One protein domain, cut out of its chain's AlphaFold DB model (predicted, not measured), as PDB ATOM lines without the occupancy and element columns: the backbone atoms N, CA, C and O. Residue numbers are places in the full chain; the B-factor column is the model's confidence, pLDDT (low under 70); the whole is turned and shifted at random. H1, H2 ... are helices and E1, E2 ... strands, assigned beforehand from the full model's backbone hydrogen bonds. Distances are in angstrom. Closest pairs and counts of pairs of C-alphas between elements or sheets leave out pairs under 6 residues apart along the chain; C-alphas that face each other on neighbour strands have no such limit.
ATOM      1  N   PRO A 335      15.257  -4.865  58.917       90.00
ATOM      2  CA  PRO A 335      14.520  -5.256  57.731       90.00
ATOM      3  C   PRO A 335      15.288  -6.333  56.972       90.00
ATOM      4  O   PRO A 335      16.493  -6.199  56.731       90.00
ATOM      5  N   GLN A 336      14.580  -7.395  56.597       92.38
ATOM      6  CA  GLN A 336      15.159  -8.482  55.824       92.38
ATOM      7  C   GLN A 336      15.664  -7.941  54.484       92.38
ATOM      8  O   GLN A 336      14.920  -7.292  53.746       92.38
ATOM      9  N   GLU A 337      16.936  -8.204  54.182       93.94
ATOM     10  CA  GLU A 337      17.517  -7.807  52.906       93.94
ATOM     11  C   GLU A 337      16.802  -8.522  51.752       93.94
ATOM     12  O   GLU A 337      16.607  -9.738  51.764       93.94
ATOM     13  N   ARG A 338      16.434  -7.741  50.737       95.50
ATOM     14  CA  ARG A 338      15.977  -8.220  49.432       95.50
ATOM     15  C   ARG A 338      16.798  -7.473  48.404       95.50
ATOM     16  O   ARG A 338      16.379  -6.424  47.925       95.50
ATOM     17  N   ILE A 339      17.998  -7.977  48.161       95.44
ATOM     18  CA  ILE A 339      19.006  -7.307  47.336       95.44
ATOM     19  C   ILE A 339      18.928  -7.693  45.868       95.44
ATOM     20  O   ILE A 339      19.577  -7.056  45.059       95.44
ATOM     21  N   GLU A 340      18.107  -8.674  45.507       96.12
ATOM     22  CA  GLU A 340      17.986  -9.144  44.132       96.12
ATOM     23  C   GLU A 340      16.524  -9.279  43.713       96.12
ATOM     24  O   GLU A 340      15.638  -9.599  44.515       96.12
ATOM     25  N   SER A 341      16.277  -9.052  42.425       95.25
ATOM     26  CA  SER A 341      15.006  -9.336  41.764       95.25
ATOM     27  C   SER A 341      15.271  -9.772  40.329       95.25
ATOM     28  O   SER A 341      15.986  -9.098  39.591       95.25
ATOM     29  N   SER A 342      14.671 -10.886  39.909       95.81
ATOM     30  CA  SER A 342      14.772 -11.382  38.534       95.81
ATOM     31  C   SER A 342      13.426 -11.869  38.014       95.81
ATOM     32  O   SER A 342      12.541 -12.258  38.778       95.81
ATOM     33  N   GLY A 343      13.260 -11.835  36.698       95.31
ATOM     34  CA  GLY A 343      12.037 -12.251  36.025       95.31
ATOM     35  C   GLY A 343      12.205 -12.203  34.516       95.31
ATOM     36  O   GLY A 343      13.276 -11.866  34.019       95.31
ATOM     37  N   THR A 344      11.156 -12.558  33.781       96.00
ATOM     38  CA  THR A 344      11.126 -12.278  32.342       96.00
ATOM     39  C   THR A 344      10.691 -10.840  32.110       96.00
ATOM     40  O   THR A 344       9.919 -10.290  32.905       96.00
ATOM     41  N   LEU A 345      11.123 -10.255  30.997       94.50
ATOM     42  CA  LEU A 345      10.766  -8.897  30.608       94.50
ATOM     43  C   LEU A 345       9.248  -8.678  30.686       94.50
ATOM     44  O   LEU A 345       8.787  -7.760  31.359       94.50
ATOM     45  N   ARG A 346       8.458  -9.590  30.111       94.12
ATOM     46  CA  ARG A 346       6.987  -9.566  30.153       94.12
ATOM     47  C   ARG A 346       6.411  -9.460  31.564       94.12
ATOM     48  O   ARG A 346       5.417  -8.771  31.764       94.12
ATOM     49  N   THR A 347       7.009 -10.143  32.538       93.88
ATOM     50  CA  THR A 347       6.522 -10.117  33.926       93.88
ATOM     51  C   THR A 347       6.933  -8.859  34.683       93.88
ATOM     52  O   THR A 347       6.219  -8.451  35.590       93.88
ATOM     53  N   GLN A 348       8.057  -8.241  34.315       94.06
ATOM     54  CA  GLN A 348       8.637  -7.111  35.043       94.06
ATOM     55  C   GLN A 348       8.267  -5.743  34.452       94.06
ATOM     56  O   GLN A 348       8.373  -4.729  35.145       94.06
ATOM     57  N   LEU A 349       7.818  -5.687  33.195       94.06
ATOM     58  CA  LEU A 349       7.424  -4.440  32.542       94.06
ATOM     59  C   LEU A 349       6.333  -3.699  33.329       94.06
ATOM     60  O   LEU A 349       5.310  -4.259  33.719       94.06
ATOM     61  N   GLY A 350       6.567  -2.407  33.562       91.31
ATOM     62  CA  GLY A 350       5.660  -1.519  34.290       91.31
ATOM     63  C   GLY A 350       5.637  -1.719  35.809       91.31
ATOM     64  O   GLY A 350       5.100  -0.863  36.515       91.31
ATOM     65  N   GLN A 351       6.245  -2.785  36.340       94.12
ATOM     66  CA  GLN A 351       6.295  -3.032  37.778       94.12
ATOM     67  C   GLN A 351       7.397  -2.197  38.432       94.12
ATOM     68  O   GLN A 351       8.553  -2.225  38.015       94.12
ATOM     69  N   THR A 352       7.044  -1.462  39.486       95.12
ATOM     70  CA  THR A 352       8.036  -0.852  40.373       95.12
ATOM     71  C   THR A 352       8.396  -1.852  41.456       95.12
ATOM     72  O   THR A 352       7.550  -2.226  42.268       95.12
ATOM     73  N   VAL A 353       9.657  -2.258  41.482       94.25
ATOM     74  CA  VAL A 353      10.181  -3.184  42.479       94.25
ATOM     75  C   VAL A 353      11.077  -2.412  43.438       94.25
ATOM     76  O   VAL A 353      11.950  -1.651  43.026       94.25
ATOM     77  N   GLU A 354      10.839  -2.608  44.730       95.44
ATOM     78  CA  GLU A 354      11.653  -2.061  45.813       95.44
ATOM     79  C   GLU A 354      12.608  -3.145  46.321       95.44
ATOM     80  O   GLU A 354      12.167  -4.224  46.729       95.44
ATOM     81  N   LEU A 355      13.904  -2.868  46.315       96.25
ATOM     82  CA  LEU A 355      14.906  -3.698  46.977       96.25
ATOM     83  C   LEU A 355      15.173  -3.153  48.384       96.25
ATOM     84  O   LEU A 355      14.800  -2.027  48.701       96.25
ATOM     85  N   VAL A 356      15.778  -3.962  49.247       96.31
ATOM     86  CA  VAL A 356      16.101  -3.590  50.630       96.31
ATOM     87  C   VAL A 356      17.550  -3.959  50.904       96.31
ATOM     88  O   VAL A 356      17.892  -5.142  50.849       96.31
ATOM     89  N   LYS A 357      18.377  -2.959  51.220       95.31
ATOM     90  CA  LYS A 357      19.794  -3.128  51.554       95.31
ATOM     91  C   LYS A 357      20.114  -2.462  52.888       95.31
ATOM     92  O   LYS A 357      19.832  -1.283  53.075       95.31
ATOM     93  N   ASN A 358      20.714  -3.202  53.811       95.50
ATOM     94  CA  ASN A 358      21.202  -2.669  55.077       95.50
ATOM     95  C   ASN A 358      22.644  -2.182  54.900       95.50
ATOM     96  O   ASN A 358      23.512  -2.924  54.438       95.50
ATOM     97  N   ILE A 359      22.897  -0.929  55.270       95.00
ATOM     98  CA  ILE A 359      24.221  -0.311  55.199       95.00
ATOM     99  C   ILE A 359      24.880  -0.440  56.568       95.00
ATOM    100  O   ILE A 359      24.461   0.189  57.544       95.00
ATOM    101  N   TRP A 360      25.906  -1.283  56.630       94.62
ATOM    102  CA  TRP A 360      26.680  -1.553  57.836       94.62
ATOM    103  C   TRP A 360      28.019  -0.825  57.785       94.62
ATOM    104  O   TRP A 360      28.717  -0.864  56.774       94.62
ATOM    105  N   SER A 385      22.066   2.780  57.956       93.19
ATOM    106  CA  SER A 385      20.776   2.994  57.302       93.19
ATOM    107  C   SER A 385      20.246   1.697  56.685       93.19
ATOM    108  O   SER A 385      20.944   0.685  56.597       93.19
ATOM    109  N   THR A 386      18.984   1.728  56.260       94.38
ATOM    110  CA  THR A 386      18.427   0.737  55.336       94.38
ATOM    111  C   THR A 386      17.952   1.466  54.105       94.38
ATOM    112  O   THR A 386      16.942   2.170  54.150       94.38
ATOM    113  N   GLU A 387      18.665   1.262  53.012       94.62
ATOM    114  CA  GLU A 387      18.324   1.827  51.724       94.62
ATOM    115  C   GLU A 387      17.260   0.974  51.041       94.62
ATOM    116  O   GLU A 387      17.271  -0.262  51.099       94.62
ATOM    117  N   ARG A 388      16.324   1.660  50.383       95.06
ATOM    118  CA  ARG A 388      15.200   1.049  49.668       95.06
ATOM    119  C   ARG A 388      15.184   1.488  48.206       95.06
ATOM    120  O   ARG A 388      14.259   2.198  47.799       95.06
ATOM    121  N   PRO A 389      16.227   1.157  47.424       95.38
ATOM    122  CA  PRO A 389      16.298   1.588  46.042       95.38
ATOM    123  C   PRO A 389      15.179   0.929  45.232       95.38
ATOM    124  O   PRO A 389      14.809  -0.231  45.448       95.38
ATOM    125  N   LYS A 390      14.615   1.697  44.303       95.56
ATOM    126  CA  LYS A 390      13.490   1.276  43.471       95.56
ATOM    127  C   LYS A 390      13.911   1.259  42.020       95.56
ATOM    128  O   LYS A 390      14.544   2.205  41.556       95.56
ATOM    129  N   TYR A 391      13.483   0.232  41.297       95.88
ATOM    130  CA  TYR A 391      13.673   0.165  39.855       95.88
ATOM    131  C   TYR A 391      12.371  -0.159  39.128       95.88
ATOM    132  O   TYR A 391      11.431  -0.713  39.709       95.88
ATOM    133  N   ARG A 392      12.315   0.208  37.848       95.69
ATOM    134  CA  ARG A 392      11.230  -0.157  36.936       95.69
ATOM    135  C   ARG A 392      11.763  -0.346  35.520       95.69
ATOM    136  O   ARG A 392      12.575   0.448  35.047       95.69
ATOM    137  N   LEU A 393      11.253  -1.365  34.833       95.44
ATOM    138  CA  LEU A 393      11.444  -1.538  33.395       95.44
ATOM    139  C   LEU A 393      10.256  -0.920  32.654       95.44
ATOM    140  O   LEU A 393       9.102  -1.203  32.981       95.44
ATOM    141  N   GLU A 394      10.525  -0.087  31.654       95.25
ATOM    142  CA  GLU A 394       9.498   0.526  30.807       95.25
ATOM    143  C   GLU A 394       9.715   0.172  29.345       95.25
ATOM    144  O   GLU A 394      10.840   0.197  28.854       95.25
ATOM    145  N   TRP A 395       8.624  -0.108  28.636       96.00
ATOM    146  CA  TRP A 395       8.665  -0.343  27.200       96.00
ATOM    147  C   TRP A 395       8.449   0.959  26.432       96.00
ATOM    148  O   TRP A 395       7.527   1.718  26.734       96.00
ATOM    149  N   ALA A 396       9.303   1.222  25.449       95.38
ATOM    150  CA  ALA A 396       9.270   2.431  24.633       95.38
ATOM    151  C   ALA A 396       9.636   2.206  23.163       95.38
ATOM    152  O   ALA A 396       9.741   3.184  22.424       95.38
ATOM    153  N   ALA A 397       9.870   0.956  22.761       94.31
ATOM    154  CA  ALA A 397      10.015   0.596  21.357       94.31
ATOM    155  C   ALA A 397       8.660   0.691  20.639       94.31
ATOM    156  O   ALA A 397       7.608   0.590  21.279       94.31
ATOM    157  N   GLU A 398       8.688   0.877  19.320       92.81
ATOM    158  CA  GLU A 398       7.472   0.903  18.496       92.81
ATOM    159  C   GLU A 398       6.847  -0.495  18.388       92.81
ATOM    160  O   GLU A 398       5.630  -0.652  18.501       92.81
ATOM    161  N   GLU A 399       7.677  -1.524  18.230       93.44
ATOM    162  CA  GLU A 399       7.278  -2.926  18.208       93.44
ATOM    163  C   GLU A 399       7.006  -3.469  19.617       93.44
ATOM    164  O   GLU A 399       7.527  -2.973  20.611       93.44
ATOM    165  N   THR A 400       6.202  -4.526  19.724       94.12
ATOM    166  CA  THR A 400       5.914  -5.196  21.007       94.12
ATOM    167  C   THR A 400       7.039  -6.159  21.427       94.12
ATOM    168  O   THR A 400       7.752  -6.681  20.561       94.12
ATOM    169  N   PRO A 401       7.181  -6.478  22.729       94.62
ATOM    170  CA  PRO A 401       8.128  -7.496  23.188       94.62
ATOM    171  C   PRO A 401       7.929  -8.860  22.510       94.62
ATOM    172  O   PRO A 401       8.902  -9.553  22.209       94.62
ATOM    173  N   GLU A 402       6.680  -9.251  22.249       93.75
ATOM    174  CA  GLU A 402       6.324 -10.504  21.582       93.75
ATOM    175  C   GLU A 402       6.767 -10.506  20.118       93.75
ATOM    176  O   GLU A 402       7.392 -11.468  19.675       93.75
ATOM    177  N   SER A 403       6.506  -9.422  19.378       92.69
ATOM    178  CA  SER A 403       6.914  -9.315  17.969       92.69
ATOM    179  C   SER A 403       8.430  -9.305  17.788       92.69
ATOM    180  O   SER A 403       8.922  -9.782  16.771       92.69
ATOM    181  N   LEU A 404       9.177  -8.801  18.775       91.94
ATOM    182  CA  LEU A 404      10.642  -8.833  18.762       91.94
ATOM    183  C   LEU A 404      11.225 -10.157  19.284       91.94
ATOM    184  O   LEU A 404      12.438 -10.360  19.207       91.94
ATOM    185  N   GLY A 405      10.389 -11.062  19.809       92.56
ATOM    186  CA  GLY A 405      10.824 -12.328  20.402       92.56
ATOM    187  C   GLY A 405      11.592 -12.157  21.715       92.56
ATOM    188  O   GLY A 405      12.414 -13.000  22.060       92.56
ATOM    189  N   VAL A 406      11.354 -11.060  22.444       95.06
ATOM    190  CA  VAL A 406      12.080 -10.715  23.679       95.06
ATOM    191  C   VAL A 406      11.222 -10.758  24.943       95.06
ATOM    192  O   VAL A 406      11.730 -10.537  26.039       95.06
ATOM    193  N   ALA A 407       9.929 -11.071  24.829       93.81
ATOM    194  CA  ALA A 407       9.004 -11.128  25.966       93.81
ATOM    195  C   ALA A 407       9.495 -12.039  27.113       93.81
ATOM    196  O   ALA A 407       9.282 -11.729  28.287       93.81
ATOM    197  N   ASP A 408      10.184 -13.133  26.776       94.50
ATOM    198  CA  ASP A 408      10.685 -14.135  27.728       94.50
ATOM    199  C   ASP A 408      12.166 -14.001  28.080       94.50
ATOM    200  O   ASP A 408      12.710 -14.812  28.833       94.50
ATOM    201  N   VAL A 409      12.812 -12.942  27.593       94.12
ATOM    202  CA  VAL A 409      14.186 -12.614  27.963       94.12
ATOM    203  C   VAL A 409      14.234 -12.309  29.454       94.12
ATOM    204  O   VAL A 409      13.421 -11.537  29.967       94.12
ATOM    205  N   ARG A 410      15.163 -12.951  30.168       95.38
ATOM    206  CA  ARG A 410      15.336 -12.727  31.604       95.38
ATOM    207  C   ARG A 410      16.102 -11.439  31.843       95.38
ATOM    208  O   ARG A 410      17.124 -11.205  31.213       95.38
ATOM    209  N   THR A 411      15.621 -10.657  32.790       94.62
ATOM    210  CA  THR A 411      16.293  -9.470  33.309       94.62
ATOM    211  C   THR A 411      16.448  -9.628  34.811       94.62
ATOM    212  O   THR A 411      15.598 -10.232  35.483       94.62
ATOM    213  N   SER A 412      17.541  -9.110  35.350       95.06
ATOM    214  CA  SER A 412      17.770  -9.110  36.786       95.06
ATOM    215  C   SER A 412      18.343  -7.783  37.257       95.06
ATOM    216  O   SER A 412      18.791  -6.952  36.470       95.06
ATOM    217  N   VAL A 413      18.237  -7.535  38.552       95.62
ATOM    218  CA  VAL A 413      18.876  -6.395  39.192       95.62
ATOM    219  C   VAL A 413      19.348  -6.800  40.571       95.62
ATOM    220  O   VAL A 413      18.661  -7.536  41.286       95.62
ATOM    221  N   GLU A 414      20.503  -6.269  40.936       96.62
ATOM    222  CA  GLU A 414      21.129  -6.457  42.233       96.62
ATOM    223  C   GLU A 414      21.398  -5.094  42.884       96.62
ATOM    224  O   GLU A 414      21.868  -4.160  42.235       96.62
ATOM    225  N   ALA A 415      21.103  -4.963  44.173       95.19
ATOM    226  CA  ALA A 415      21.471  -3.820  44.992       95.19
ATOM    227  C   ALA A 415      22.777  -4.118  45.738       95.19
ATOM    228  O   ALA A 415      22.820  -4.954  46.643       95.19
ATOM    229  N   SER A 416      23.823  -3.368  45.412       92.50
ATOM    230  CA  SER A 416      25.126  -3.421  46.078       92.50
ATOM    231  C   SER A 416      25.356  -2.165  46.920       92.50
ATOM    232  O   SER A 416      24.737  -1.132  46.682       92.50
ATOM    233  N   SER A 417      26.223  -2.232  47.930       88.94
ATOM    234  CA  SER A 417      26.606  -1.055  48.722       88.94
ATOM    235  C   SER A 417      27.892  -0.442  48.169       88.94
ATOM    236  O   SER A 417      28.935  -1.098  48.192       88.94
ATOM    237  N   ILE A 418      27.838   0.815  47.728       87.56
ATOM    238  CA  ILE A 418      29.019   1.608  47.370       87.56
ATOM    239  C   ILE A 418      29.109   2.770  48.356       87.56
ATOM    240  O   ILE A 418      28.330   3.721  48.299       87.56
ATOM    241  N   GLY A 419      30.052   2.668  49.297       85.06
ATOM    242  CA  GLY A 419      30.125   3.584  50.433       85.06
ATOM    243  C   GLY A 419      28.848   3.514  51.272       85.06
ATOM    244  O   GLY A 419      28.467   2.443  51.738       85.06
ATOM    245  N   ASP A 420      28.180   4.655  51.420       86.88
ATOM    246  CA  ASP A 420      26.982   4.809  52.252       86.88
ATOM    247  C   ASP A 420      25.663   4.658  51.482       86.88
ATOM    248  O   ASP A 420      24.599   4.957  52.020       86.88
ATOM    249  N   GLN A 421      25.713   4.247  50.213       87.75
ATOM    250  CA  GLN A 421      24.541   4.192  49.344       87.75
ATOM    251  C   GLN A 421      24.354   2.807  48.737       87.75
ATOM    252  O   GLN A 421      25.318   2.107  48.422       87.75
ATOM    253  N   ALA A 422      23.090   2.431  48.536       90.88
ATOM    254  CA  ALA A 422      22.748   1.282  47.717       90.88
ATOM    255  C   ALA A 422      22.700   1.693  46.241       90.88
ATOM    256  O   ALA A 422      21.957   2.598  45.863       90.88
ATOM    257  N   VAL A 423      23.479   1.006  45.412       92.62
ATOM    258  CA  VAL A 423      23.543   1.193  43.964       92.62
ATOM    259  C   VAL A 423      22.949  -0.030  43.284       92.62
ATOM    260  O   VAL A 423      23.224  -1.168  43.666       92.62
ATOM    261  N   LEU A 424      22.109   0.221  42.287       94.44
ATOM    262  CA  LEU A 424      21.445  -0.806  41.499       94.44
ATOM    263  C   LEU A 424      22.296  -1.172  40.282       94.44
ATOM    264  O   LEU A 424      22.615  -0.316  39.455       94.44
ATOM    265  N   ASN A 425      22.597  -2.456  40.155       94.19
ATOM    266  CA  ASN A 425      23.264  -3.056  39.011       94.19
ATOM    267  C   ASN A 425      22.211  -3.809  38.201       94.19
ATOM    268  O   ASN A 425      21.732  -4.857  38.631       94.19
ATOM    269  N   LEU A 426      21.803  -3.244  37.066       92.88
ATOM    270  CA  LEU A 426      20.813  -3.862  36.189       92.88
ATOM    271  C   LEU A 426      21.516  -4.777  35.191       92.88
ATOM    272  O   LEU A 426      22.345  -4.326  34.405       92.88
ATOM    273  N   ASP A 427      21.122  -6.041  35.193       93.81
ATOM    274  CA  ASP A 427      21.503  -7.039  34.208       93.81
ATOM    275  C   ASP A 427      20.373  -7.160  33.179       93.81
ATOM    276  O   ASP A 427      19.353  -7.838  33.369       93.81
ATOM    277  N   ILE A 428      20.533  -6.389  32.105       92.75
ATOM    278  CA  ILE A 428      19.649  -6.381  30.945       92.75
ATOM    279  C   ILE A 428      20.421  -7.014  29.785       92.75
ATOM    280  O   ILE A 428      21.481  -6.493  29.426       92.75
ATOM    281  N   PRO A 429      19.906  -8.093  29.168       92.56
ATOM    282  CA  PRO A 429      20.608  -8.777  28.092       92.56
ATOM    283  C   PRO A 429      20.971  -7.859  26.937       92.56
ATOM    284  O   PRO A 429      20.184  -7.013  26.516       92.56
ATOM    285  N   GLY A 430      22.162  -8.079  26.380       90.44
ATOM    286  CA  GLY A 430      22.750  -7.170  25.405       90.44
ATOM    287  C   GLY A 430      21.982  -7.008  24.092       90.44
ATOM    288  O   GLY A 430      22.255  -6.076  23.341       90.44
ATOM    289  N   THR A 431      21.034  -7.900  23.806       92.44
ATOM    290  CA  THR A 431      20.156  -7.844  22.628       92.44
ATOM    291  C   THR A 431      18.981  -6.879  22.802       92.44
ATOM    292  O   THR A 431      18.210  -6.689  21.862       92.44
ATOM    293  N   LEU A 432      18.828  -6.282  23.987       94.44
ATOM    294  CA  LEU A 432      17.886  -5.205  24.264       94.44
ATOM    295  C   LEU A 432      18.601  -3.855  24.250       94.44
ATOM    296  O   LEU A 432      19.637  -3.665  24.888       94.44
ATOM    297  N   ASP A 433      17.984  -2.889  23.580       91.81
ATOM    298  CA  ASP A 433      18.442  -1.507  23.564       91.81
ATOM    299  C   ASP A 433      17.718  -0.742  24.667       91.81
ATOM    300  O   ASP A 433      16.486  -0.734  24.714       91.81
ATOM    301  N   TYR A 434      18.455  -0.074  25.556       93.06
ATOM    302  CA  TYR A 434      17.849   0.635  26.678       93.06
ATOM    303  C   TYR A 434      18.566   1.932  27.042       93.06
ATOM    304  O   TYR A 434      19.731   2.159  26.714       93.06
ATOM    305  N   ARG A 435      17.842   2.804  27.747       92.38
ATOM    306  CA  ARG A 435      18.387   4.011  28.376       92.38
ATOM    307  C   ARG A 435      18.009   4.042  29.845       92.38
ATOM    308  O   ARG A 435      16.847   3.826  30.193       92.38
ATOM    309  N   LEU A 436      18.986   4.345  30.688       92.94
ATOM    310  CA  LEU A 436      18.766   4.562  32.110       92.94
ATOM    311  C   LEU A 436      18.385   6.020  32.358       92.94
ATOM    312  O   LEU A 436      18.953   6.943  31.777       92.94
ATOM    313  N   SER A 437      17.412   6.214  33.233       93.56
ATOM    314  CA  SER A 437      17.012   7.518  33.748       93.56
ATOM    315  C   SER A 437      16.589   7.372  35.204       93.56
ATOM    316  O   SER A 437      16.318   6.264  35.664       93.56
ATOM    317  N   GLU A 438      16.522   8.477  35.933       90.81
ATOM    318  CA  GLU A 438      16.001   8.489  37.293       90.81
ATOM    319  C   GLU A 438      14.845   9.482  37.371       90.81
ATOM    320  O   GLU A 438      14.963  10.629  36.938       90.81
ATOM    321  N   ALA A 439      13.710   9.031  37.899       84.44
ATOM    322  CA  ALA A 439      12.529   9.860  38.071       84.44
ATOM    323  C   ALA A 439      11.897   9.579  39.435       84.44
ATOM    324  O   ALA A 439      11.509   8.452  39.731       84.44
ATOM    325  N   SER A 440      11.755  10.619  40.264       86.00
ATOM    326  CA  SER A 440      11.128  10.530  41.597       86.00
ATOM    327  C   SER A 440      11.733   9.446  42.513       86.00
ATOM    328  O   SER A 440      11.001   8.772  43.236       86.00
ATOM    329  N   GLY A 441      13.057   9.250  42.467       87.00
ATOM    330  CA  GLY A 441      13.759   8.234  43.267       87.00
ATOM    331  C   GLY A 441      13.548   6.789  42.795       87.00
ATOM    332  O   GLY A 441      13.782   5.852  43.555       87.00
ATOM    333  N   VAL A 442      13.067   6.598  41.563       93.56
ATOM    334  CA  VAL A 442      12.993   5.298  40.887       93.56
ATOM    335  C   VAL A 442      13.950   5.321  39.703       93.56
ATOM    336  O   VAL A 442      13.851   6.196  38.839       93.56
ATOM    337  N   GLN A 443      14.846   4.339  39.635       95.00
ATOM    338  CA  GLN A 443      15.680   4.128  38.460       95.00
ATOM    339  C   GLN A 443      14.860   3.417  37.379       95.00
ATOM    340  O   GLN A 443      14.324   2.327  37.584       95.00
ATOM    341  N   VAL A 444      14.731   4.047  36.218       95.38
ATOM    342  CA  VAL A 444      13.920   3.554  35.106       95.38
ATOM    343  C   VAL A 444      14.835   3.133  33.966       95.38
ATOM    344  O   VAL A 444      15.545   3.967  33.398       95.38
ATOM    345  N   ALA A 445      14.780   1.851  33.603       94.75
ATOM    346  CA  ALA A 445      15.367   1.353  32.366       94.75
ATOM    347  C   ALA A 445      14.298   1.346  31.275       94.75
ATOM    348  O   ALA A 445      13.381   0.521  31.271       94.75
ATOM    349  N   LYS A 446      14.406   2.308  30.362       95.31
ATOM    350  CA  LYS A 446      13.494   2.457  29.236       95.31
ATOM    351  C   LYS A 446      14.023   1.645  28.060       95.31
ATOM    352  O   LYS A 446      15.029   2.031  27.467       95.31
ATOM    353  N   ILE A 447      13.363   0.537  27.744       95.19
ATOM    354  CA  ILE A 447      13.703  -0.344  26.627       95.19
ATOM    355  C   ILE A 447      13.192   0.293  25.336       95.19
ATOM    356  O   ILE A 447      11.988   0.472  25.155       95.19
ATOM    357  N   THR A 448      14.110   0.683  24.460       93.88
ATOM    358  CA  THR A 448      13.830   1.420  23.219       93.88
ATOM    359  C   THR A 448      13.813   0.537  21.979       93.88
ATOM    360  O   THR A 448      13.467   1.020  20.907       93.88
ATOM    361  N   GLY A 449      14.198  -0.729  22.107       92.06
ATOM    362  CA  GLY A 449      14.241  -1.681  21.007       92.06
ATOM    363  C   GLY A 449      14.956  -2.959  21.419       92.06
ATOM    364  O   GLY A 449      15.268  -3.169  22.593       92.06
ATOM    365  N   GLY A 450      15.219  -3.812  20.441       92.06
ATOM    366  CA  GLY A 450      15.981  -5.035  20.633       92.06
ATOM    367  C   GLY A 450      15.566  -6.113  19.651       92.06
ATOM    368  O   GLY A 450      14.789  -5.877  18.726       92.06
ATOM    369  N   PHE A 451      16.090  -7.310  19.855       92.88
ATOM    370  CA  PHE A 451      15.775  -8.466  19.030       92.88
ATOM    371  C   PHE A 451      15.982  -9.765  19.809       92.88
ATOM    372  O   PHE A 451      16.690  -9.798  20.818       92.88
TER     373      PHE A 451
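This is residues 335 to 360 and 385 to 451 of the 583 residues of an uncharacterized protein of Synechococcus sp. (strain ATCC 29403 / PCC 7335) (UniProt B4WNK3). A slender, loosely formed sandwich: the strongly twisted sheet E2 E5 E9 E8 and the smaller sheet E1 E6 E7 stand partly face to face, and most of their strands run roughly along the long axis. At one end E2 runs on into E3 and E4 runs on into E5, so that the two-stranded ribbon E3 E4 prolongs the body; near the other end lies the long link of residues 396 to 409, and the short helix H1 joins the two sheets between E1 and E2. The printed part has 93 residues, with one named helix and nine named strands in the order E1 H1 E2 E3 E4 E5 E6 E7 E8 E9, and its class is mostly strand. The sheet E2 E5 E9 E8 is mixed, while E1 E6 E7 and E3 E4 are antiparallel. The whole is compact, with a radius of gyration of the C-alphas of 13.7 A and spans of 45 by 21 by 20 A.

In the largest sheet are E2, residues 352 to 354; E5, residues 390 to 395, 17.0 A; E9, residues 442 to 450, 22.9 A, ending at C-alpha 450 (15.981, -5.035, 20.633); and E8, residues 432 to 439, 21.1 A. The second sheet has E1, residues 340 to 344, 14.0 A, beginning at C-alpha 340 (17.986, -9.144, 44.132); E6, residues 410 to 418, 25.3 A; and E7, residues 421 to 427, 19.1 A. E3 is residues 357 to 360, E4 residues 385 to 387, and H1 residues 345 to 348.

E5 and E9 are parallel at 26 degrees, with N 394 and O 445 2.9 A apart, within hydrogen-bond range. E8 and E9, a hairpin, are antiparallel, with N 444 and O 437 at 2.8 A. E2 and E5 are antiparallel, with N 353 and O 391 at 2.9 A. In the other sheet, E6 is antiparallel to E1, with N 411 and O 343 at 2.9 A, and forms a hairpin with E7, with N 423 and O 416 at 2.8 A. E5 and E7 are apart, but only just, their closest C-alphas being 8.0 A apart. E3 and E4 are antiparallel, with N 387 and O 357 at 2.8 A; the closest C-alphas of E4 and E7, Glu 387 and Ala 422, are 6.0 A apart. H1 only grazes both larger sheets, with residues 345 to 348; it is too short for an O i to N i+4 pair, and its one O i to N i+3 pair is within range.

The C-alphas farthest apart, of Trp 360 and Ser 403, are 45.2 A apart. Residues 361 to 384 are not printed, and C-alphas 360 and 385 are 7.5 A apart across this cut. Of the links printed whole, E5 to E6 is long and the others are tight. Mean pLDDT of the printed part is 93.5, and no printed residue is under 70.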